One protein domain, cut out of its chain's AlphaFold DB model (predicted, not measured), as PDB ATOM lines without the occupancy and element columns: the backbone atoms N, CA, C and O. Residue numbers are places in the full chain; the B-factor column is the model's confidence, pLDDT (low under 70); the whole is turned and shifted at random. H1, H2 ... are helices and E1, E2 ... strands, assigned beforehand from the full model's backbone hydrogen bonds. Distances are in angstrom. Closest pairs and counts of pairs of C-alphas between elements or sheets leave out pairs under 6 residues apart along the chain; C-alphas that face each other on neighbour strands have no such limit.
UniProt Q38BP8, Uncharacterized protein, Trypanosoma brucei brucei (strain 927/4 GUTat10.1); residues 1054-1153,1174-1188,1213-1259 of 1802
ATOM      1  N   GLN A1054     147.566 176.879 166.363       86.42
ATOM      2  CA  GLN A1054     148.548 176.650 165.309       86.42
ATOM      3  C   GLN A1054     149.956 176.962 165.800       86.42
ATOM      4  O   GLN A1054     150.220 178.028 166.352       86.42
ATOM      5  N   LEU A1055     150.876 176.036 165.554       89.31
ATOM      6  CA  LEU A1055     152.295 176.202 165.839       89.31
ATOM      7  C   LEU A1055     153.067 176.314 164.525       89.31
ATOM      8  O   LEU A1055     152.755 175.617 163.557       89.31
ATOM      9  N   GLU A1056     154.090 177.164 164.502       92.86
ATOM     10  CA  GLU A1056     155.016 177.313 163.379       92.86
ATOM     11  C   GLU A1056     156.441 176.975 163.842       92.86
ATOM     12  O   GLU A1056     156.998 177.628 164.726       92.86
ATOM     13  N   LEU A1057     157.024 175.929 163.260       94.58
ATOM     14  CA  LEU A1057     158.406 175.512 163.462       94.58
ATOM     15  C   LEU A1057     159.255 176.065 162.317       94.58
ATOM     16  O   LEU A1057     159.169 175.615 161.172       94.58
ATOM     17  N   GLU A1058     160.093 177.038 162.638       95.65
ATOM     18  CA  GLU A1058     161.084 177.608 161.735       95.65
ATOM     19  C   GLU A1058     162.419 176.878 161.929       95.65
ATOM     20  O   GLU A1058     162.960 176.856 163.034       95.65
ATOM     21  N   LEU A1059     162.958 176.281 160.864       95.81
ATOM     22  CA  LEU A1059     164.276 175.638 160.848       95.81
ATOM     23  C   LEU A1059     165.229 176.428 159.948       95.81
ATOM     24  O   LEU A1059     164.962 176.610 158.759       95.81
ATOM     25  N   LEU A1060     166.363 176.859 160.505       95.34
ATOM     26  CA  LEU A1060     167.459 177.464 159.754       95.34
ATOM     27  C   LEU A1060     168.449 176.373 159.338       95.34
ATOM     28  O   LEU A1060     169.049 175.700 160.177       95.34
ATOM     29  N   LEU A1061     168.639 176.221 158.033       94.43
ATOM     30  CA  LEU A1061     169.558 175.274 157.418       94.43
ATOM     31  C   LEU A1061     170.784 176.002 156.858       94.43
ATOM     32  O   LEU A1061     170.639 177.051 156.236       94.43
ATOM     33  N   ARG A1062     171.978 175.417 157.001       92.50
ATOM     34  CA  ARG A1062     173.254 175.936 156.489       92.50
ATOM     35  C   ARG A1062     174.106 174.818 155.885       92.50
ATOM     36  O   ARG A1062     174.567 173.922 156.585       92.50
ATOM     37  N   ARG A1063     174.376 174.889 154.580       88.19
ATOM     38  CA  ARG A1063     175.318 173.989 153.894       88.19
ATOM     39  C   ARG A1063     176.765 174.387 154.190       88.19
ATOM     40  O   ARG A1063     177.115 175.570 154.165       88.19
ATOM     41  N   ARG A1064     177.651 173.400 154.335       81.03
ATOM     42  CA  ARG A1064     179.108 173.606 154.430       81.03
ATOM     43  C   ARG A1064     179.692 174.066 153.086       81.03
ATOM     44  O   ARG A1064     180.498 174.999 153.037       81.03
ATOM     45  N   ASN A1065     179.238 173.479 151.977       81.90
ATOM     46  CA  ASN A1065     179.613 173.860 150.608       81.90
ATOM     47  C   ASN A1065     178.371 174.022 149.701       81.90
ATOM     48  O   ASN A1065     177.265 173.657 150.083       81.90
ATOM     49  N   GLY A1066     178.536 174.589 148.503       77.01
ATOM     50  CA  GLY A1066     177.409 174.840 147.593       77.01
ATOM     51  C   GLY A1066     176.768 173.582 146.986       77.01
ATOM     52  O   GLY A1066     175.660 173.670 146.462       77.01
ATOM     53  N   GLU A1067     177.433 172.427 147.062       76.46
ATOM     54  CA  GLU A1067     177.039 171.173 146.396       76.46
ATOM     55  C   GLU A1067     176.323 170.185 147.338       76.46
ATOM     56  O   GLU A1067     175.614 169.289 146.881       76.46
ATOM     57  N   GLN A1068     176.456 170.366 148.657       79.68
ATOM     58  CA  GLN A1068     175.772 169.579 149.684       79.68
ATOM     59  C   GLN A1068     174.248 169.718 149.542       79.68
ATOM     60  O   GLN A1068     173.700 170.821 149.529       79.68
ATOM     61  N   LYS A1069     173.542 168.587 149.446       82.27
ATOM     62  CA  LYS A1069     172.071 168.541 149.410       82.27
ATOM     63  C   LYS A1069     171.517 168.965 150.779       82.27
ATOM     64  O   LYS A1069     172.120 168.652 151.800       82.27
ATOM     65  N   TRP A1070     170.357 169.632 150.818       83.24
ATOM     66  CA  TRP A1070     169.748 170.122 152.073       83.24
ATOM     67  C   TRP A1070     169.377 169.021 153.083       83.24
ATOM     68  O   TRP A1070     169.147 169.328 154.246       83.24
ATOM     69  N   GLY A1071     169.267 167.761 152.652       84.22
ATOM     70  CA  GLY A1071     168.979 166.611 153.518       84.22
ATOM     71  C   GLY A1071     167.541 166.505 154.044       84.22
ATOM     72  O   GLY A1071     167.184 165.466 154.588       84.22
ATOM     73  N   VAL A1072     166.697 167.527 153.885       88.79
ATOM     74  CA  VAL A1072     165.303 167.499 154.358       88.79
ATOM     75  C   VAL A1072     164.412 166.682 153.420       88.79
ATOM     76  O   VAL A1072     164.321 166.974 152.228       88.79
ATOM     77  N   HIS A1073     163.715 165.691 153.979       88.13
ATOM     78  CA  HIS A1073     162.734 164.860 153.280       88.13
ATOM     79  C   HIS A1073     161.309 165.314 153.590       88.13
ATOM     80  O   HIS A1073     160.976 165.576 154.747       88.13
ATOM     81  N   LEU A1074     160.454 165.349 152.563       90.40
ATOM     82  CA  LEU A1074     159.056 165.778 152.655       90.40
ATOM     83  C   LEU A1074     158.107 164.739 152.037       90.40
ATOM     84  O   LEU A1074     158.395 164.176 150.975       90.40
ATOM     85  N   THR A1075     156.941 164.527 152.651       88.18
ATOM     86  CA  THR A1075     155.884 163.648 152.115       88.18
ATOM     87  C   THR A1075     155.275 164.191 150.810       88.18
ATOM     88  O   THR A1075     155.663 165.239 150.280       88.18
ATOM     89  N   SER A1076     154.303 163.473 150.235       84.09
ATOM     90  CA  SER A1076     153.453 163.987 149.148       84.09
ATOM     91  C   SER A1076     152.715 165.271 149.553       84.09
ATOM     92  O   SER A1076     152.660 166.204 148.759       84.09
ATOM     93  N   SER A1077     152.249 165.340 150.802       87.17
ATOM     94  CA  SER A1077     151.575 166.480 151.441       87.17
ATOM     95  C   SER A1077     152.526 167.513 152.071       87.17
ATOM     96  O   SER A1077     152.131 168.225 152.987       87.17
ATOM     97  N   LEU A1078     153.788 167.574 151.624       92.02
ATOM     98  CA  LEU A1078     154.830 168.490 152.122       92.02
ATOM     99  C   LEU A1078     155.134 168.411 153.639       92.02
ATOM    100  O   LEU A1078     155.732 169.333 154.194       92.02
ATOM    101  N   CYS A1079     154.775 167.319 154.320       91.89
ATOM    102  CA  CYS A1079     155.050 167.139 155.749       91.89
ATOM    103  C   CYS A1079     156.493 166.674 156.005       91.89
ATOM    104  O   CYS A1079     157.025 165.873 155.235       91.89
ATOM    105  N   LEU A1080     157.114 167.136 157.095       92.61
ATOM    106  CA  LEU A1080     158.496 166.819 157.477       92.61
ATOM    107  C   LEU A1080     158.673 165.327 157.815       92.61
ATOM    108  O   LEU A1080     158.216 164.847 158.854       92.61
ATOM    109  N   ALA A1081     159.374 164.604 156.938       86.60
ATOM    110  CA  ALA A1081     159.529 163.153 157.014       86.60
ATOM    111  C   ALA A1081     160.870 162.696 157.615       86.60
ATOM    112  O   ALA A1081     160.894 161.667 158.277       86.60
ATOM    113  N   ASN A1082     161.975 163.425 157.395       85.23
ATOM    114  CA  ASN A1082     163.288 163.197 158.033       85.23
ATOM    115  C   ASN A1082     164.269 164.348 157.703       85.23
ATOM    116  O   ASN A1082     164.008 165.137 156.791       85.23
ATOM    117  N   ILE A1083     165.428 164.399 158.372       87.00
ATOM    118  CA  ILE A1083     166.600 165.200 157.974       87.00
ATOM    119  C   ILE A1083     167.841 164.285 157.930       87.00
ATOM    120  O   ILE A1083     168.262 163.744 158.949       87.00
ATOM    121  N   ASP A1084     168.411 164.096 156.736       82.99
ATOM    122  CA  ASP A1084     169.486 163.128 156.437       82.99
ATOM    123  C   ASP A1084     170.850 163.493 157.055       82.99
ATOM    124  O   ASP A1084     171.608 162.607 157.450       82.99
ATOM    125  N   ASP A1085     171.170 164.790 157.109       83.70
ATOM    126  CA  ASP A1085     172.401 165.343 157.684       83.70
ATOM    127  C   ASP A1085     172.025 166.434 158.688       83.70
ATOM    128  O   ASP A1085     171.750 167.583 158.344       83.70
ATOM    129  N   VAL A1086     172.005 166.043 159.958       81.36
ATOM    130  CA  VAL A1086     171.637 166.902 161.088       81.36
ATOM    131  C   VAL A1086     172.588 168.095 161.232       81.36
ATOM    132  O   VAL A1086     172.178 169.146 161.715       81.36
ATOM    133  N   SER A1087     173.829 167.990 160.740       83.35
ATOM    134  CA  SER A1087     174.800 169.090 160.784       83.35
ATOM    135  C   SER A1087     174.526 170.209 159.772       83.35
ATOM    136  O   SER A1087     175.239 171.211 159.762       83.35
ATOM    137  N   VAL A1088     173.491 170.053 158.937       85.26
ATOM    138  CA  VAL A1088     172.926 171.126 158.111       85.26
ATOM    139  C   VAL A1088     171.954 171.996 158.923       85.26
ATOM    140  O   VAL A1088     171.697 173.123 158.520       85.26
ATOM    141  N   VAL A1089     171.426 171.544 160.068       90.63
ATOM    142  CA  VAL A1089     170.501 172.346 160.892       90.63
ATOM    143  C   VAL A1089     171.294 173.297 161.795       90.63
ATOM    144  O   VAL A1089     171.888 172.882 162.785       90.63
ATOM    145  N   ALA A1090     171.300 174.585 161.449       89.15
ATOM    146  CA  ALA A1090     172.033 175.633 162.164       89.15
ATOM    147  C   ALA A1090     171.253 176.233 163.351       89.15
ATOM    148  O   ALA A1090     171.839 176.914 164.189       89.15
ATOM    149  N   GLY A1091     169.941 175.997 163.426       91.55
ATOM    150  CA  GLY A1091     169.097 176.393 164.553       91.55
ATOM    151  C   GLY A1091     167.609 176.266 164.238       91.55
ATOM    152  O   GLY A1091     167.227 175.937 163.113       91.55
ATOM    153  N   GLY A1092     166.758 176.551 165.224       92.27
ATOM    154  CA  GLY A1092     165.313 176.628 165.019       92.27
ATOM    155  C   GLY A1092     164.605 177.574 165.989       92.27
ATOM    156  O   GLY A1092     165.173 177.981 167.005       92.27
ATOM    157  N   ARG A1093     163.354 177.912 165.675       92.59
ATOM    158  CA  ARG A1093     162.427 178.662 166.536       92.59
ATOM    159  C   ARG A1093     161.043 178.010 166.481       92.59
ATOM    160  O   ARG A1093     160.572 177.676 165.397       92.59
ATOM    161  N   LEU A1094     160.388 177.866 167.631       91.38
ATOM    162  CA  LEU A1094     158.984 177.460 167.731       91.38
ATOM    163  C   LEU A1094     158.118 178.683 168.059       91.38
ATOM    164  O   LEU A1094     158.282 179.291 169.117       91.38
ATOM    165  N   ARG A1095     157.198 179.034 167.161       89.56
ATOM    166  CA  ARG A1095     156.230 180.128 167.316       89.56
ATOM    167  C   ARG A1095     154.824 179.557 167.523       89.56
ATOM    168  O   ARG A1095     154.518 178.478 167.015       89.56
ATOM    169  N   CYS A1096     153.951 180.290 168.209       84.79
ATOM    170  CA  CYS A1096     152.510 180.035 168.199       84.79
ATOM    171  C   CYS A1096     151.837 181.115 167.352       84.79
ATOM    172  O   CYS A1096     152.023 182.301 167.607       84.79
ATOM    173  N   VAL A1097     151.087 180.704 166.332       79.42
ATOM    174  CA  VAL A1097     150.387 181.601 165.412       79.42
ATOM    175  C   VAL A1097     148.901 181.534 165.745       79.42
ATOM    176  O   VAL A1097     148.162 180.729 165.177       79.42
ATOM    177  N   CYS A1098     148.463 182.351 166.705       68.88
ATOM    178  CA  CYS A1098     147.038 182.467 167.002       68.88
ATOM    179  C   CYS A1098     146.309 183.044 165.775       68.88
ATOM    180  O   CYS A1098     146.806 183.976 165.144       68.88
ATOM    181  N   GLY A1099     145.180 182.440 165.394       61.61
ATOM    182  CA  GLY A1099     144.471 182.785 164.156       61.61
ATOM    183  C   GLY A1099     143.693 184.099 164.228       61.61
ATOM    184  O   GLY A1099     143.541 184.761 163.205       61.61
ATOM    185  N   ASP A1100     143.253 184.479 165.429       59.73
ATOM    186  CA  ASP A1100     142.456 185.676 165.686       59.73
ATOM    187  C   ASP A1100     143.269 186.756 166.412       59.73
ATOM    188  O   ASP A1100     144.068 186.490 167.312       59.73
ATOM    189  N   VAL A1101     143.037 188.007 166.013       52.91
ATOM    190  CA  VAL A1101     143.895 189.177 166.291       52.91
ATOM    191  C   VAL A1101     143.807 189.669 167.754       52.91
ATOM    192  O   VAL A1101     144.478 190.622 168.137       52.91
ATOM    193  N   THR A1102     142.992 189.030 168.597       55.62
ATOM    194  CA  THR A1102     142.573 189.557 169.910       55.62
ATOM    195  C   THR A1102     143.134 188.830 171.134       55.62
ATOM    196  O   THR A1102     142.957 189.325 172.244       55.62
ATOM    197  N   SER A1103     143.822 187.691 170.984       56.53
ATOM    198  CA  SER A1103     144.447 186.989 172.119       56.53
ATOM    199  C   SER A1103     145.856 186.492 171.793       56.53
ATOM    200  O   SER A1103     146.074 185.324 171.464       56.53
ATOM    201  N   ALA A1104     146.837 187.384 171.940       54.64
ATOM    202  CA  ALA A1104     148.246 187.012 171.951       54.64
ATOM    203  C   ALA A1104     148.559 186.202 173.224       54.64
ATOM    204  O   ALA A1104     148.940 186.761 174.252       54.64
ATOM    205  N   ILE A1105     148.386 184.874 173.156       61.74
ATOM    206  CA  ILE A1105     148.886 183.945 174.179       61.74
ATOM    207  C   ILE A1105     150.390 184.194 174.292       61.74
ATOM    208  O   ILE A1105     151.143 183.891 173.365       61.74
ATOM    209  N   SER A1106     150.821 184.785 175.406       66.95
ATOM    210  CA  SER A1106     152.218 185.190 175.568       66.95
ATOM    211  C   SER A1106     153.147 183.975 175.428       66.95
ATOM    212  O   SER A1106     152.776 182.876 175.854       66.95
ATOM    213  N   PRO A1107     154.379 184.119 174.906       66.80
ATOM    214  CA  PRO A1107     155.320 182.999 174.861       66.80
ATOM    215  C   PRO A1107     155.620 182.448 176.268       66.80
ATOM    216  O   PRO A1107     155.849 181.251 176.416       66.80
ATOM    217  N   LYS A1108     155.490 183.277 177.320       71.36
ATOM    218  CA  LYS A1108     155.489 182.848 178.732       71.36
ATOM    219  C   LYS A1108     154.312 181.901 179.050       71.36
ATOM    220  O   LYS A1108     154.544 180.847 179.637       71.36
ATOM    221  N   GLN A1109     153.078 182.195 178.622       73.05
ATOM    222  CA  GLN A1109     151.930 181.276 178.757       73.05
ATOM    223  C   GLN A1109     152.051 180.022 177.883       73.05
ATOM    224  O   GLN A1109     151.733 178.937 178.363       73.05
ATOM    225  N   LEU A1110     152.541 180.135 176.642       70.36
ATOM    226  CA  LEU A1110     152.788 178.970 175.787       70.36
ATOM    227  C   LEU A1110     153.788 178.021 176.463       70.36
ATOM    228  O   LEU A1110     153.505 176.833 176.590       70.36
ATOM    229  N   CYS A1111     154.906 178.545 176.975       71.82
ATOM    230  CA  CYS A1111     155.851 177.765 177.770       71.82
ATOM    231  C   CYS A1111     155.212 177.184 179.039       71.82
ATOM    232  O   CYS A1111     155.473 176.026 179.338       71.82
ATOM    233  N   ARG A1112     154.338 177.908 179.759       72.91
ATOM    234  CA  ARG A1112     153.617 177.336 180.914       72.91
ATOM    235  C   ARG A1112     152.726 176.154 180.522       72.91
ATOM    236  O   ARG A1112     152.873 175.083 181.096       72.91
ATOM    237  N   VAL A1113     151.844 176.297 179.533       71.90
ATOM    238  CA  VAL A1113     150.946 175.202 179.112       71.90
ATOM    239  C   VAL A1113     151.753 174.014 178.572       71.90
ATOM    240  O   VAL A1113     151.491 172.856 178.918       71.90
ATOM    241  N   LEU A1114     152.788 174.291 177.773       74.34
ATOM    242  CA  LEU A1114     153.641 173.246 177.223       74.34
ATOM    243  C   LEU A1114     154.535 172.577 178.271       74.34
ATOM    244  O   LEU A1114     154.728 171.381 178.129       74.34
ATOM    245  N   LEU A1115     155.031 173.250 179.314       73.23
ATOM    246  CA  LEU A1115     155.997 172.662 180.263       73.23
ATOM    247  C   LEU A1115     155.416 172.285 181.640       73.23
ATOM    248  O   LEU A1115     155.917 171.338 182.236       73.23
ATOM    249  N   GLN A1116     154.386 172.976 182.150       70.42
ATOM    250  CA  GLN A1116     153.955 172.858 183.557       70.42
ATOM    251  C   GLN A1116     152.748 171.947 183.826       70.42
ATOM    252  O   GLN A1116     152.741 171.283 184.855       70.42
ATOM    253  N   GLY A1117     151.710 171.935 182.972       64.00
ATOM    254  CA  GLY A1117     150.457 171.210 183.283       64.00
ATOM    255  C   GLY A1117     150.714 169.726 183.576       64.00
ATOM    256  O   GLY A1117     151.514 169.119 182.861       64.00
ATOM    257  N   SER A1118     150.108 169.136 184.607       60.24
ATOM    258  CA  SER A1118     150.558 167.830 185.107       60.24
ATOM    259  C   SER A1118     150.243 166.682 184.134       60.24
ATOM    260  O   SER A1118     149.439 166.813 183.212       60.24
ATOM    261  N   VAL A1119     150.879 165.522 184.322       61.41
ATOM    262  CA  VAL A1119     150.521 164.296 183.571       61.41
ATOM    263  C   VAL A1119     149.122 163.798 183.950       61.41
ATOM    264  O   VAL A1119     148.454 163.158 183.136       61.41
ATOM    265  N   GLU A1120     148.678 164.115 185.166       65.16
ATOM    266  CA  GLU A1120     147.396 163.695 185.724       65.16
ATOM    267  C   GLU A1120     146.246 164.528 185.132       65.16
ATOM    268  O   GLU A1120     145.241 163.949 184.726       65.16
ATOM    269  N   ASP A1121     146.431 165.831 184.895       62.16
ATOM    270  CA  ASP A1121     145.436 166.683 184.213       62.16
ATOM    271  C   ASP A1121     145.134 166.178 182.791       62.16
ATOM    272  O   ASP A1121     143.978 165.984 182.405       62.16
ATOM    273  N   ILE A1122     146.184 165.865 182.017       58.96
ATOM    274  CA  ILE A1122     146.073 165.329 180.645       58.96
ATOM    275  C   ILE A1122     145.611 163.851 180.654       58.96
ATOM    276  O   ILE A1122     145.494 163.217 179.604       58.96
ATOM    277  N   SER A1123     145.333 163.249 181.819       57.34
ATOM    278  CA  SER A1123     144.669 161.939 181.879       57.34
ATOM    279  C   SER A1123     143.169 162.008 181.579       57.34
ATOM    280  O   SER A1123     142.625 161.029 181.075       57.34
ATOM    281  N   SER A1124     142.541 163.168 181.795       59.91
ATOM    282  CA  SER A1124     141.094 163.383 181.633       59.91
ATOM    283  C   SER A1124     140.621 163.516 180.177       59.91
ATOM    284  O   SER A1124     139.472 163.207 179.862       59.91
ATOM    285  N   THR A1125     141.481 163.978 179.263       56.56
ATOM    286  CA  THR A1125     141.079 164.326 177.891       56.56
ATOM    287  C   THR A1125     141.009 163.100 176.977       56.56
ATOM    288  O   THR A1125     142.028 162.463 176.713       56.56
ATOM    289  N   SER A1126     139.827 162.821 176.419       52.49
ATOM    290  CA  SER A1126     139.483 161.568 175.722       52.49
ATOM    291  C   SER A1126     140.231 161.262 174.413       52.49
ATOM    292  O   SER A1126     140.091 160.163 173.884       52.49
ATOM    293  N   ASN A1127     141.015 162.198 173.866       68.99
ATOM    294  CA  ASN A1127     141.837 161.959 172.676       68.99
ATOM    295  C   ASN A1127     143.257 161.529 173.076       68.99
ATOM    296  O   ASN A1127     144.148 162.373 173.207       68.99
ATOM    297  N   GLU A1128     143.504 160.217 173.162       73.62
ATOM    298  CA  GLU A1128     144.859 159.656 173.327       73.62
ATOM    299  C   GLU A1128     145.845 160.210 172.290       73.62
ATOM    300  O   GLU A1128     146.987 160.522 172.613       73.62
ATOM    301  N   ILE A1129     145.387 160.422 171.052       72.91
ATOM    302  CA  ILE A1129     146.173 161.028 169.969       72.91
ATOM    303  C   ILE A1129     146.686 162.422 170.374       72.91
ATOM    304  O   ILE A1129     147.875 162.704 170.235       72.91
ATOM    305  N   ASN A1130     145.831 163.273 170.950       73.33
ATOM    306  CA  ASN A1130     146.222 164.617 171.389       73.33
ATOM    307  C   ASN A1130     147.089 164.570 172.657       73.33
ATOM    308  O   ASN A1130     148.038 165.346 172.771       73.33
ATOM    309  N   LYS A1131     146.856 163.607 173.559       75.11
ATOM    310  CA  LYS A1131     147.730 163.326 174.711       75.11
ATOM    311  C   LYS A1131     149.140 162.915 174.264       75.11
ATOM    312  O   LYS A1131     150.127 163.454 174.767       75.11
ATOM    313  N   HIS A1132     149.252 162.042 173.261       76.12
ATOM    314  CA  HIS A1132     150.526 161.671 172.645       76.12
ATOM    315  C   HIS A1132     151.171 162.831 171.879       76.12
ATOM    316  O   HIS A1132     152.385 162.985 171.971       76.12
ATOM    317  N   HIS A1133     150.408 163.683 171.185       78.58
ATOM    318  CA  HIS A1133     150.941 164.891 170.540       78.58
ATOM    319  C   HIS A1133     151.462 165.920 171.558       78.58
ATOM    320  O   HIS A1133     152.529 166.494 171.352       78.58
ATOM    321  N   MET A1134     150.781 166.112 172.691       80.90
ATOM    322  CA  MET A1134     151.243 166.999 173.766       80.90
ATOM    323  C   MET A1134     152.493 166.458 174.470       80.90
ATOM    324  O   MET A1134     153.448 167.206 174.677       80.90
ATOM    325  N   LEU A1135     152.545 165.156 174.780       78.25
ATOM    326  CA  LEU A1135     153.749 164.506 175.320       78.25
ATOM    327  C   LEU A1135     154.915 164.513 174.315       78.25
ATOM    328  O   LEU A1135     156.066 164.721 174.703       78.25
ATOM    329  N   ALA A1136     154.621 164.346 173.025       79.16
ATOM    330  CA  ALA A1136     155.591 164.468 171.946       79.16
ATOM    331  C   ALA A1136     156.191 165.874 171.870       79.16
ATOM    332  O   ALA A1136     157.414 166.022 171.885       79.16
ATOM    333  N   LEU A1137     155.339 166.902 171.834       84.64
ATOM    334  CA  LEU A1137     155.768 168.292 171.752       84.64
ATOM    335  C   LEU A1137     156.532 168.721 173.015       84.64
ATOM    336  O   LEU A1137     157.548 169.399 172.904       84.64
ATOM    337  N   ARG A1138     156.124 168.251 174.201       84.15
ATOM    338  CA  ARG A1138     156.876 168.405 175.460       84.15
ATOM    339  C   ARG A1138     158.302 167.893 175.358       84.15
ATOM    340  O   ARG A1138     159.250 168.629 175.628       84.15
ATOM    341  N   ARG A1139     158.456 166.634 174.943       82.22
ATOM    342  CA  ARG A1139     159.767 165.985 174.842       82.22
ATOM    343  C   ARG A1139     160.624 166.613 173.740       82.22
ATOM    344  O   ARG A1139     161.834 166.716 173.910       82.22
ATOM    345  N   PHE A1140     159.997 167.086 172.659       85.29
ATOM    346  CA  PHE A1140     160.636 167.909 171.633       85.29
ATOM    347  C   PHE A1140     161.182 169.221 172.219       85.29
ATOM    348  O   PHE A1140     162.380 169.469 172.100       85.29
ATOM    349  N   VAL A1141     160.339 170.021 172.887       85.14
ATOM    350  CA  VAL A1141     160.734 171.314 173.470       85.14
ATOM    351  C   VAL A1141     161.880 171.120 174.465       85.14
ATOM    352  O   VAL A1141     162.937 171.700 174.240       85.14
ATOM    353  N   ALA A1142     161.732 170.239 175.460       83.39
ATOM    354  CA  ALA A1142     162.746 169.992 176.493       83.39
ATOM    355  C   ALA A1142     164.124 169.595 175.923       83.39
ATOM    356  O   ALA A1142     165.145 170.188 176.268       83.39
ATOM    357  N   VAL A1143     164.169 168.637 174.986       84.47
ATOM    358  CA  VAL A1143     165.435 168.226 174.346       84.47
ATOM    359  C   VAL A1143     166.005 169.349 173.464       84.47
ATOM    360  O   VAL A1143     167.219 169.498 173.362       84.47
ATOM    361  N   SER A1144     165.147 170.170 172.852       85.46
ATOM    362  CA  SER A1144     165.562 171.277 171.980       85.46
ATOM    363  C   SER A1144     166.023 172.545 172.714       85.46
ATOM    364  O   SER A1144     166.769 173.327 172.123       85.46
ATOM    365  N   THR A1145     165.613 172.751 173.972       83.94
ATOM    366  CA  THR A1145     166.134 173.799 174.870       83.94
ATOM    367  C   THR A1145     167.359 173.311 175.646       83.94
ATOM    368  O   THR A1145     168.278 174.089 175.893       83.94
ATOM    369  N   GLY A1146     167.423 172.010 175.954       79.64
ATOM    370  CA  GLY A1146     168.556 171.348 176.608       79.64
ATOM    371  C   GLY A1146     168.354 170.989 178.074       79.64
ATOM    372  O   GLY A1146     169.297 170.526 178.714       79.64
ATOM    373  N   GLU A1147     167.152 171.190 178.603       73.08
ATOM    374  CA  GLU A1147     166.786 170.780 179.955       73.08
ATOM    375  C   GLU A1147     166.631 169.253 180.016       73.08
ATOM    376  O   GLU A1147     166.057 168.629 179.116       73.08
ATOM    377  N   LYS A1148     167.129 168.609 181.083       69.01
ATOM    378  CA  LYS A1148     166.841 167.182 181.284       69.01
ATOM    379  C   LYS A1148     165.362 167.042 181.633       69.01
ATOM    380  O   LYS A1148     164.869 167.747 182.513       69.01
ATOM    381  N   VAL A1149     164.685 166.089 180.995       66.23
ATOM    382  CA  VAL A1149     163.263 165.796 181.247       66.23
ATOM    383  C   VAL A1149     163.013 165.558 182.742       66.23
ATOM    384  O   VAL A1149     162.067 166.107 183.297       66.23
ATOM    385  N   ASP A1150     163.917 164.836 183.404       69.45
ATOM    386  CA  ASP A1150     163.825 164.503 184.829       69.45
ATOM    387  C   ASP A1150     163.855 165.762 185.717       69.45
ATOM    388  O   ASP A1150     163.023 165.908 186.608       69.45
ATOM    389  N   THR A1151     164.728 166.739 185.422       65.76
ATOM    390  CA  THR A1151     164.762 168.012 186.169       65.76
ATOM    391  C   THR A1151     163.521 168.873 185.958       65.76
ATOM    392  O   THR A1151     163.179 169.636 186.857       65.76
ATOM    393  N   ILE A1152     162.815 168.755 184.825       61.17
ATOM    394  CA  ILE A1152     161.541 169.467 184.629       61.17
ATOM    395  C   ILE A1152     160.480 168.892 185.583       61.17
ATOM    396  O   ILE A1152     159.819 169.658 186.277       61.17
ATOM    397  N   TYR A1153     160.381 167.562 185.703       61.39
ATOM    398  CA  TYR A1153     159.452 166.910 186.639       61.39
ATOM    399  C   TYR A1153     159.830 167.098 188.118       61.39
ATOM    400  O   TYR A1153     158.958 167.325 188.954       61.39
ATOM    401  N   SER A1174     161.608 188.347 171.080       61.92
ATOM    402  CA  SER A1174     161.436 187.211 170.163       61.92
ATOM    403  C   SER A1174     160.034 186.578 170.150       61.92
ATOM    404  O   SER A1174     159.564 186.017 171.136       61.92
ATOM    405  N   ASP A1175     159.410 186.556 168.963       72.90
ATOM    406  CA  ASP A1175     158.123 185.884 168.675       72.90
ATOM    407  C   ASP A1175     158.186 184.338 168.707       72.90
ATOM    408  O   ASP A1175     157.578 183.661 167.873       72.90
ATOM    409  N   GLY A1176     158.981 183.728 169.587       80.93
ATOM    410  CA  GLY A1176     159.003 182.273 169.730       80.93
ATOM    411  C   GLY A1176     160.239 181.700 170.412       80.93
ATOM    412  O   GLY A1176     161.340 182.245 170.325       80.93
ATOM    413  N   VAL A1177     160.045 180.535 171.028       84.98
ATOM    414  CA  VAL A1177     161.053 179.794 171.793       84.98
ATOM    415  C   VAL A1177     162.220 179.406 170.887       84.98
ATOM    416  O   VAL A1177     162.030 178.795 169.831       84.98
ATOM    417  N   LYS A1178     163.439 179.765 171.294       87.80
ATOM    418  CA  LYS A1178     164.670 179.548 170.527       87.80
ATOM    419  C   LYS A1178     165.215 178.142 170.793       87.80
ATOM    420  O   LYS A1178     165.646 177.832 171.898       87.80
ATOM    421  N   LEU A1179     165.206 177.295 169.769       90.62
ATOM    422  CA  LEU A1179     165.530 175.870 169.868       90.62
ATOM    423  C   LEU A1179     167.044 175.661 169.686       90.62
ATOM    424  O   LEU A1179     167.517 175.221 168.635       90.62
ATOM    425  N   THR A1180     167.819 176.053 170.699       84.96
ATOM    426  CA  THR A1180     169.297 176.080 170.687       84.96
ATOM    427  C   THR A1180     169.929 174.718 170.391       84.96
ATOM    428  O   THR A1180     170.950 174.650 169.710       84.96
ATOM    429  N   LYS A1181     169.297 173.633 170.846       86.37
ATOM    430  CA  LYS A1181     169.719 172.235 170.679       86.37
ATOM    431  C   LYS A1181     168.809 171.451 169.730       86.37
ATOM    432  O   LYS A1181     168.735 170.228 169.806       86.37
ATOM    433  N   VAL A1182     168.146 172.106 168.769       87.93
ATOM    434  CA  VAL A1182     167.299 171.401 167.780       87.93
ATOM    435  C   VAL A1182     168.064 170.313 166.998       87.93
ATOM    436  O   VAL A1182     167.484 169.305 166.602       87.93
ATOM    437  N   ALA A1183     169.385 170.454 166.841       85.63
ATOM    438  CA  ALA A1183     170.247 169.413 166.281       85.63
ATOM    439  C   ALA A1183     170.345 168.152 167.170       85.63
ATOM    440  O   ALA A1183     170.435 167.045 166.645       85.63
ATOM    441  N   GLU A1184     170.278 168.264 168.500       83.36
ATOM    442  CA  GLU A1184     170.285 167.101 169.404       83.36
ATOM    443  C   GLU A1184     168.989 166.290 169.270       83.36
ATOM    444  O   GLU A1184     169.039 165.063 169.257       83.36
ATOM    445  N   VAL A1185     167.848 166.954 169.041       81.26
ATOM    446  CA  VAL A1185     166.555 166.300 168.765       81.26
ATOM    447  C   VAL A1185     166.619 165.412 167.519       81.26
ATOM    448  O   VAL A1185     166.150 164.274 167.536       81.26
ATOM    449  N   PHE A1186     167.178 165.932 166.423       81.43
ATOM    450  CA  PHE A1186     167.283 165.190 165.165       81.43
ATOM    451  C   PHE A1186     168.446 164.183 165.160       81.43
ATOM    452  O   PHE A1186     168.467 163.292 164.307       81.43
ATOM    453  N   SER A1187     169.401 164.279 166.087       74.57
ATOM    454  CA  SER A1187     170.543 163.362 166.182       74.57
ATOM    455  C   SER A1187     170.112 161.942 166.554       74.57
ATOM    456  O   SER A1187     169.225 161.737 167.380       74.57
ATOM    457  N   VAL A1188     170.769 160.929 165.975       56.91
ATOM    458  CA  VAL A1188     170.620 159.546 166.457       56.91
ATOM    459  C   VAL A1188     171.419 159.411 167.749       56.91
ATOM    460  O   VAL A1188     172.593 159.042 167.731       56.91
ATOM    461  N   ARG A1213     162.251 161.047 167.550       65.10
ATOM    462  CA  ARG A1213     161.919 161.351 166.157       65.10
ATOM    463  C   ARG A1213     160.469 161.007 165.811       65.10
ATOM    464  O   ARG A1213     159.800 161.805 165.163       65.10
ATOM    465  N   THR A1214     159.950 159.862 166.264       66.57
ATOM    466  CA  THR A1214     158.573 159.421 165.949       66.57
ATOM    467  C   THR A1214     157.537 160.389 166.519       66.57
ATOM    468  O   THR A1214     156.631 160.820 165.810       66.57
ATOM    469  N   LEU A1215     157.766 160.845 167.753       61.58
ATOM    470  CA  LEU A1215     157.021 161.904 168.430       61.58
ATOM    471  C   LEU A1215     156.927 163.187 167.571       61.58
ATOM    472  O   LEU A1215     155.850 163.762 167.408       61.58
ATOM    473  N   LEU A1216     158.040 163.593 166.957       70.87
ATOM    474  CA  LEU A1216     158.123 164.760 166.075       70.87
ATOM    475  C   LEU A1216     157.282 164.583 164.792       70.87
ATOM    476  O   LEU A1216     156.590 165.511 164.374       70.87
ATOM    477  N   HIS A1217     157.297 163.389 164.189       73.71
ATOM    478  CA  HIS A1217     156.536 163.091 162.968       73.71
ATOM    479  C   HIS A1217     155.021 162.985 163.201       73.71
ATOM    480  O   HIS A1217     154.250 163.395 162.330       73.71
ATOM    481  N   ASN A1218     154.588 162.515 164.378       74.32
ATOM    482  CA  ASN A1218     153.166 162.445 164.741       74.32
ATOM    483  C   ASN A1218     152.484 163.824 164.641       74.32
ATOM    484  O   ASN A1218     151.364 163.932 164.148       74.32
ATOM    485  N   CYS A1219     153.212 164.896 164.969       77.34
ATOM    486  CA  CYS A1219     152.737 166.280 164.906       77.34
ATOM    487  C   CYS A1219     152.520 166.840 163.476       77.34
ATOM    488  O   CYS A1219     152.226 168.025 163.345       77.34
ATOM    489  N   ARG A1220     152.676 166.048 162.398       85.77
ATOM    490  CA  ARG A1220     152.308 166.385 160.994       85.77
ATOM    491  C   ARG A1220     152.775 167.758 160.454       85.77
ATOM    492  O   ARG A1220     152.111 168.347 159.605       85.77
ATOM    493  N   TRP A1221     153.944 168.242 160.874       91.81
ATOM    494  CA  TRP A1221     154.549 169.513 160.436       91.81
ATOM    495  C   TRP A1221     154.583 169.693 158.908       91.81
ATOM    496  O   TRP A1221     155.435 169.108 158.243       91.81
ATOM    497  N   ALA A1222     153.692 170.514 158.345       93.61
ATOM    498  CA  ALA A1222     153.574 170.763 156.905       93.61
ATOM    499  C   ALA A1222     154.355 172.017 156.486       93.61
ATOM    500  O   ALA A1222     154.220 173.066 157.113       93.61
ATOM    501  N   LEU A1223     155.179 171.932 155.438       97.09
ATOM    502  CA  LEU A1223     155.954 173.076 154.948       97.09
ATOM    503  C   LEU A1223     155.022 174.151 154.361       97.09
ATOM    504  O   LEU A1223     154.254 173.863 153.449       97.09
ATOM    505  N   LYS A1224     155.133 175.384 154.868       95.94
ATOM    506  CA  LYS A1224     154.320 176.549 154.478       95.94
ATOM    507  C   LYS A1224     155.142 177.638 153.773       95.94
ATOM    508  O   LYS A1224     154.581 178.402 152.992       95.94
ATOM    509  N   GLY A1225     156.459 177.710 153.999       95.41
ATOM    510  CA  GLY A1225     157.331 178.679 153.324       95.41
ATOM    511  C   GLY A1225     158.825 178.333 153.324       95.41
ATOM    512  O   GLY A1225     159.298 177.559 154.158       95.41
ATOM    513  N   ILE A1226     159.562 178.918 152.375       96.06
ATOM    514  CA  ILE A1226     161.007 178.750 152.143       96.06
ATOM    515  C   ILE A1226     161.607 180.127 151.827       96.06
ATOM    516  O   ILE A1226     161.190 180.743 150.852       96.06
ATOM    517  N   ASN A1227     162.587 180.603 152.607       91.24
ATOM    518  CA  ASN A1227     163.167 181.957 152.461       91.24
ATOM    519  C   ASN A1227     162.082 183.032 152.244       91.24
ATOM    520  O   ASN A1227     162.108 183.793 151.281       91.24
ATOM    521  N   ASP A1228     161.092 183.010 153.137       88.57
ATOM    522  CA  ASP A1228     159.919 183.889 153.206       88.57
ATOM    523  C   ASP A1228     158.911 183.825 152.043       88.57
ATOM    524  O   ASP A1228     157.772 184.255 152.223       88.57
ATOM    525  N   ALA A1229     159.233 183.164 150.927       93.50
ATOM    526  CA  ALA A1229     158.252 182.784 149.913       93.50
ATOM    527  C   ALA A1229     157.344 181.649 150.423       93.50
ATOM    528  O   ALA A1229     157.830 180.610 150.879       93.50
ATOM    529  N   GLU A1230     156.021 181.815 150.329       94.27
ATOM    530  CA  GLU A1230     155.079 180.738 150.653       94.27
ATOM    531  C   GLU A1230     155.090 179.616 149.604       94.27
ATOM    532  O   GLU A1230     155.308 179.846 148.414       94.27
ATOM    533  N   VAL A1231     154.815 178.390 150.055       94.18
ATOM    534  CA  VAL A1231     154.700 177.201 149.204       94.18
ATOM    535  C   VAL A1231     153.488 176.362 149.612       94.18
ATOM    536  O   VAL A1231     153.300 176.056 150.787       94.18
ATOM    537  N   ALA A1232     152.671 175.981 148.632       88.75
ATOM    538  CA  ALA A1232     151.481 175.146 148.798       88.75
ATOM    539  C   ALA A1232     151.596 173.788 148.081       88.75
ATOM    540  O   ALA A1232     150.930 172.830 148.472       88.75
ATOM    541  N   ASP A1233     152.437 173.675 147.045       90.23
ATOM    542  CA  ASP A1233     152.627 172.433 146.288       90.23
ATOM    543  C   ASP A1233     154.104 172.121 145.974       90.23
ATOM    544  O   ASP A1233     155.016 172.937 146.142       90.23
ATOM    545  N   ARG A1234     154.354 170.899 145.484       89.18
ATOM    546  CA  ARG A1234     155.701 170.439 145.108       89.18
ATOM    547  C   ARG A1234     156.319 171.229 143.941       89.18
ATOM    548  O   ARG A1234     157.544 171.229 143.826       89.18
ATOM    549  N   LYS A1235     155.530 171.900 143.090       88.74
ATOM    550  CA  LYS A1235     156.053 172.746 142.000       88.74
ATOM    551  C   LYS A1235     156.579 174.072 142.538       88.74
ATOM    552  O   LYS A1235     157.662 174.481 142.134       88.74
ATOM    553  N   GLN A1236     155.866 174.707 143.466       92.20
ATOM    554  CA  GLN A1236     156.305 175.931 144.138       92.20
ATOM    555  C   GLN A1236     157.564 175.679 144.976       92.20
ATOM    556  O   GLN A1236     158.533 176.419 144.840       92.20
ATOM    557  N   VAL A1237     157.621 174.571 145.731       91.78
ATOM    558  CA  VAL A1237     158.850 174.135 146.430       91.78
ATOM    559  C   VAL A1237     160.032 173.999 145.461       91.78
ATOM    560  O   VAL A1237     161.121 174.501 145.739       91.78
ATOM    561  N   ALA A1238     159.830 173.356 144.306       85.89
ATOM    562  CA  ALA A1238     160.878 173.212 143.297       85.89
ATOM    563  C   ALA A1238     161.290 174.562 142.677       85.89
ATOM    564  O   ALA A1238     162.484 174.813 142.520       85.89
ATOM    565  N   ALA A1239     160.334 175.441 142.366       87.90
ATOM    566  CA  ALA A1239     160.597 176.766 141.806       87.90
ATOM    567  C   ALA A1239     161.415 177.645 142.767       87.90
ATOM    568  O   ALA A1239     162.425 178.217 142.359       87.90
ATOM    569  N   VAL A1240     161.044 177.682 144.052       91.43
ATOM    570  CA  VAL A1240     161.765 178.464 145.069       91.43
ATOM    571  C   VAL A1240     163.174 177.904 145.308       91.43
ATOM    572  O   VAL A1240     164.137 178.668 145.383       91.43
ATOM    573  N   PHE A1241     163.362 176.578 145.328       86.01
ATOM    574  CA  PHE A1241     164.718 176.013 145.400       86.01
ATOM    575  C   PHE A1241     165.566 176.269 144.144       86.01
ATOM    576  O   PHE A1241     166.788 176.380 144.265       86.01
ATOM    577  N   VAL A1242     164.957 176.424 142.962       85.33
ATOM    578  CA  VAL A1242     165.665 176.862 141.747       85.33
ATOM    579  C   VAL A1242     166.114 178.325 141.861       85.33
ATOM    580  O   VAL A1242     167.258 178.614 141.518       85.33
ATOM    581  N   THR A1243     165.292 179.233 142.406       86.48
ATOM    582  CA  THR A1243     165.694 180.642 142.608       86.48
ATOM    583  C   THR A1243     166.737 180.826 143.717       86.48
ATOM    584  O   THR A1243     167.578 181.713 143.622       86.48
ATOM    585  N   ILE A1244     166.739 179.965 144.741       86.34
ATOM    586  CA  ILE A1244     167.752 179.938 145.820       86.34
ATOM    587  C   ILE A1244     169.141 179.510 145.296       86.34
ATOM    588  O   ILE A1244     170.175 179.960 145.800       86.34
ATOM    589  N   GLY A1245     169.190 178.657 144.267       83.76
ATOM    590  CA  GLY A1245     170.409 178.324 143.527       83.76
ATOM    591  C   GLY A1245     171.552 177.775 144.395       83.76
ATOM    592  O   GLY A1245     171.515 176.628 144.842       83.76
ATOM    593  N   LYS A1246     172.603 178.586 144.591       82.69
ATOM    594  CA  LYS A1246     173.818 178.242 145.364       82.69
ATOM    595  C   LYS A1246     173.894 178.903 146.753       82.69
ATOM    596  O   LYS A1246     174.958 178.861 147.369       82.69
ATOM    597  N   GLN A1247     172.817 179.521 147.252       85.27
ATOM    598  CA  GLN A1247     172.807 180.099 148.602       85.27
ATOM    599  C   GLN A1247     173.179 179.048 149.662       85.27
ATOM    600  O   GLN A1247     172.735 177.898 149.618       85.27
ATOM    601  N   ARG A1248     174.024 179.452 150.620       87.25
ATOM    602  CA  ARG A1248     174.504 178.581 151.704       87.25
ATOM    603  C   ARG A1248     173.475 178.361 152.806       87.25
ATOM    604  O   ARG A1248     173.586 177.353 153.494       87.25
ATOM    605  N   GLU A1249     172.507 179.259 152.970       92.14
ATOM    606  CA  GLU A1249     171.522 179.221 154.055       92.14
ATOM    607  C   GLU A1249     170.087 179.288 153.530       92.14
ATOM    608  O   GLU A1249     169.811 180.002 152.565       92.14
ATOM    609  N   VAL A1250     169.188 178.530 154.165       93.67
ATOM    610  CA  VAL A1250     167.746 178.518 153.887       93.67
ATOM    611  C   VAL A1250     166.953 178.418 155.185       93.67
ATOM    612  O   VAL A1250     167.246 177.575 156.028       93.67
ATOM    613  N   ARG A1251     165.902 179.227 155.320       96.22
ATOM    614  CA  ARG A1251     164.867 179.091 156.352       96.22
ATOM    615  C   ARG A1251     163.694 178.293 155.792       96.22
ATOM    616  O   ARG A1251     163.157 178.655 154.746       96.22
ATOM    617  N   LEU A1252     163.284 177.241 156.494       97.14
ATOM    618  CA  LEU A1252     162.052 176.497 156.231       97.14
ATOM    619  C   LEU A1252     161.043 176.786 157.342       97.14
ATOM    620  O   LEU A1252     161.359 176.578 158.512       97.14
ATOM    621  N   ARG A1253     159.835 177.229 156.987       96.34
ATOM    622  CA  ARG A1253     158.734 177.448 157.935       96.34
ATOM    623  C   ARG A1253     157.694 176.344 157.780       96.34
ATOM    624  O   ARG A1253     157.042 176.245 156.739       96.34
ATOM    625  N   PHE A1254     157.567 175.497 158.798       96.32
ATOM    626  CA  PHE A1254     156.578 174.422 158.890       96.32
ATOM    627  C   PHE A1254     155.452 174.818 159.840       96.32
ATOM    628  O   PHE A1254     155.716 175.437 160.861       96.32
ATOM    629  N   ARG A1255     154.213 174.414 159.563       93.77
ATOM    630  CA  ARG A1255     153.037 174.722 160.389       93.77
ATOM    631  C   ARG A1255     152.308 173.437 160.781       93.77
ATOM    632  O   ARG A1255     152.299 172.472 160.018       93.77
ATOM    633  N   THR A1256     151.699 173.423 161.960       92.14
ATOM    634  CA  THR A1256     150.783 172.360 162.399       92.14
ATOM    635  C   THR A1256     149.653 172.921 163.263       92.14
ATOM    636  O   THR A1256     149.750 174.040 163.764       92.14
ATOM    637  N   THR A1257     148.582 172.151 163.419       86.83
ATOM    638  CA  THR A1257     147.431 172.408 164.296       86.83
ATOM    639  C   THR A1257     147.452 171.407 165.444       86.83
ATOM    640  O   THR A1257     147.468 170.203 165.186       86.83
ATOM    641  N   ILE A1258     147.406 171.882 166.689       81.25
ATOM    642  CA  ILE A1258     147.225 171.032 167.872       81.25
ATOM    643  C   ILE A1258     145.995 171.510 168.643       81.25
ATOM    644  O   ILE A1258     145.827 172.705 168.901       81.25
ATOM    645  N   ASP A1259     145.149 170.564 169.038       76.27
ATOM    646  CA  ASP A1259     143.993 170.827 169.889       76.27
ATOM    647  C   ASP A1259     144.477 170.930 171.341       76.27
ATOM    648  O   ASP A1259     144.491 169.946 172.084       76.27
TER     649      ASP A1259
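What this domain is: This is residues 1054 to 1153, 1174 to 1188 and 1213 to 1259 of the 1802 residues of an uncharacterized protein of Trypanosoma brucei brucei (strain 927/4 GUTat10.1) (UniProt Q38BP8). A strongly twisted wall of four antiparallel strands, E4, E1, E6 and E5 in that order, runs between two helical parts: a cluster of helices gathered round H2 toward its E4 side, and the single helix H6 toward its E5 side. The small hairpin of E2 and E3 lies over one face of this wall, and short H5 fills the place between E3 and H2. The printed part has 162 residues, with six named helices and six named strands in the order E1 E2 E3 E4 H1 H2 H3 H4 H5 E5 H6 E6; its class is mixed, helices and strands. It is compact, with a radius of gyration of the C-alphas of 16.4 A and spans of 50 by 34 by 30 A.

How they stand to each other: In the sheet, the inner strands E1, residues 1054 to 1062, and E6, residues 1249 to 1258, are antiparallel neighbours at 161 degrees, with N 1057 and O 1254 2.8 A apart, within hydrogen-bond range. Edge strand E4, residues 1089 to 1097, is antiparallel to E1 at 163 degrees, with N 1058 and O 1093 at 2.9 A. Edge strand E5, residues 1222 to 1226, is antiparallel to E6 at 150 degrees, with N 1224 and O 1253 at 2.8 A. From edge to edge the strands' lines turn by 67 degrees. H2, residues 1128 to 1145, and H6, residues 1234 to 1244, are on one face of this sheet, an arrangement of two layers, helices on one face of a sheet. H2 comes closest to E6 at the C-alphas of Asn 1130 and Ile 1258, 7.4 A, and H6 to E5 at those of Ile 1226 and Val 1240, 7.1 A. H2 and H6 are apart. H2 is the hub and touches four helices. H5, residues 1213 to 1218, touches it at a steep tilt of 42 degrees, opposite ways, closest at the C-alphas of Ala 1136 and Leu 1215, 4.6 A. H4, residues 1182 to 1186, touches H2 at Ser 1144 and Val 1182, C-alphas 4.5 A apart, and only grazes the sheet. H1, residues 1107 to 1115, touches H2 at a steep tilt of 63 degrees, opposite ways, with the C-alphas of Leu 1114 and Arg 1138 6.1 A apart. H3, residues 1149 to 1153, and H2 only just touch, with 3 pairs of C-alphas within 8 A, and only at the corner by their link; the closest C-alphas are those of Ala 1142 and Val 1149, 6.4 A. E2, residues 1072 to 1074, and E3, residues 1080 to 1083, form an antiparallel hairpin, with N 1073 and O 1082 at 2.9 A. The C-alphas of Leu 1080 in E3 and Ala 1222 in E5 are 6.3 A apart, and those of Ala 1081 in E3 and His 1217 in H5 6.7 A. In H1 to H6 every O i to N i+4 pair is within hydrogen-bond range.

Where its parts are: E1 begins at C-alpha 1054, (148.548, 176.650, 165.309), and is 26.2 A long; E4 is 22.6 A, E5 11.9 A and E6 29.1 A, ending at C-alpha 1258, (147.225, 171.032, 167.872). H2 is 25.6 A long, from C-alpha 1128 at (144.859, 159.656, 173.327); H6 is 15.4 A and H1 11.7 A.

The domain as a whole: The C-alphas of Gly 1066 and Ser 1124 are the two farthest apart, 51.1 A. Residues 1154 to 1173 are not printed, with 26.2 A between C-alphas 1153 and 1174; nor are residues 1189 to 1212, with 8.9 A between C-alphas 1188 and 1213. Of the links printed whole, H1 to H2 is long, with 12 residues. The mean pLDDT of the printed part is 80.6; 32 residues are under 70, among them 1098 to 1107 and 1117 to 1127.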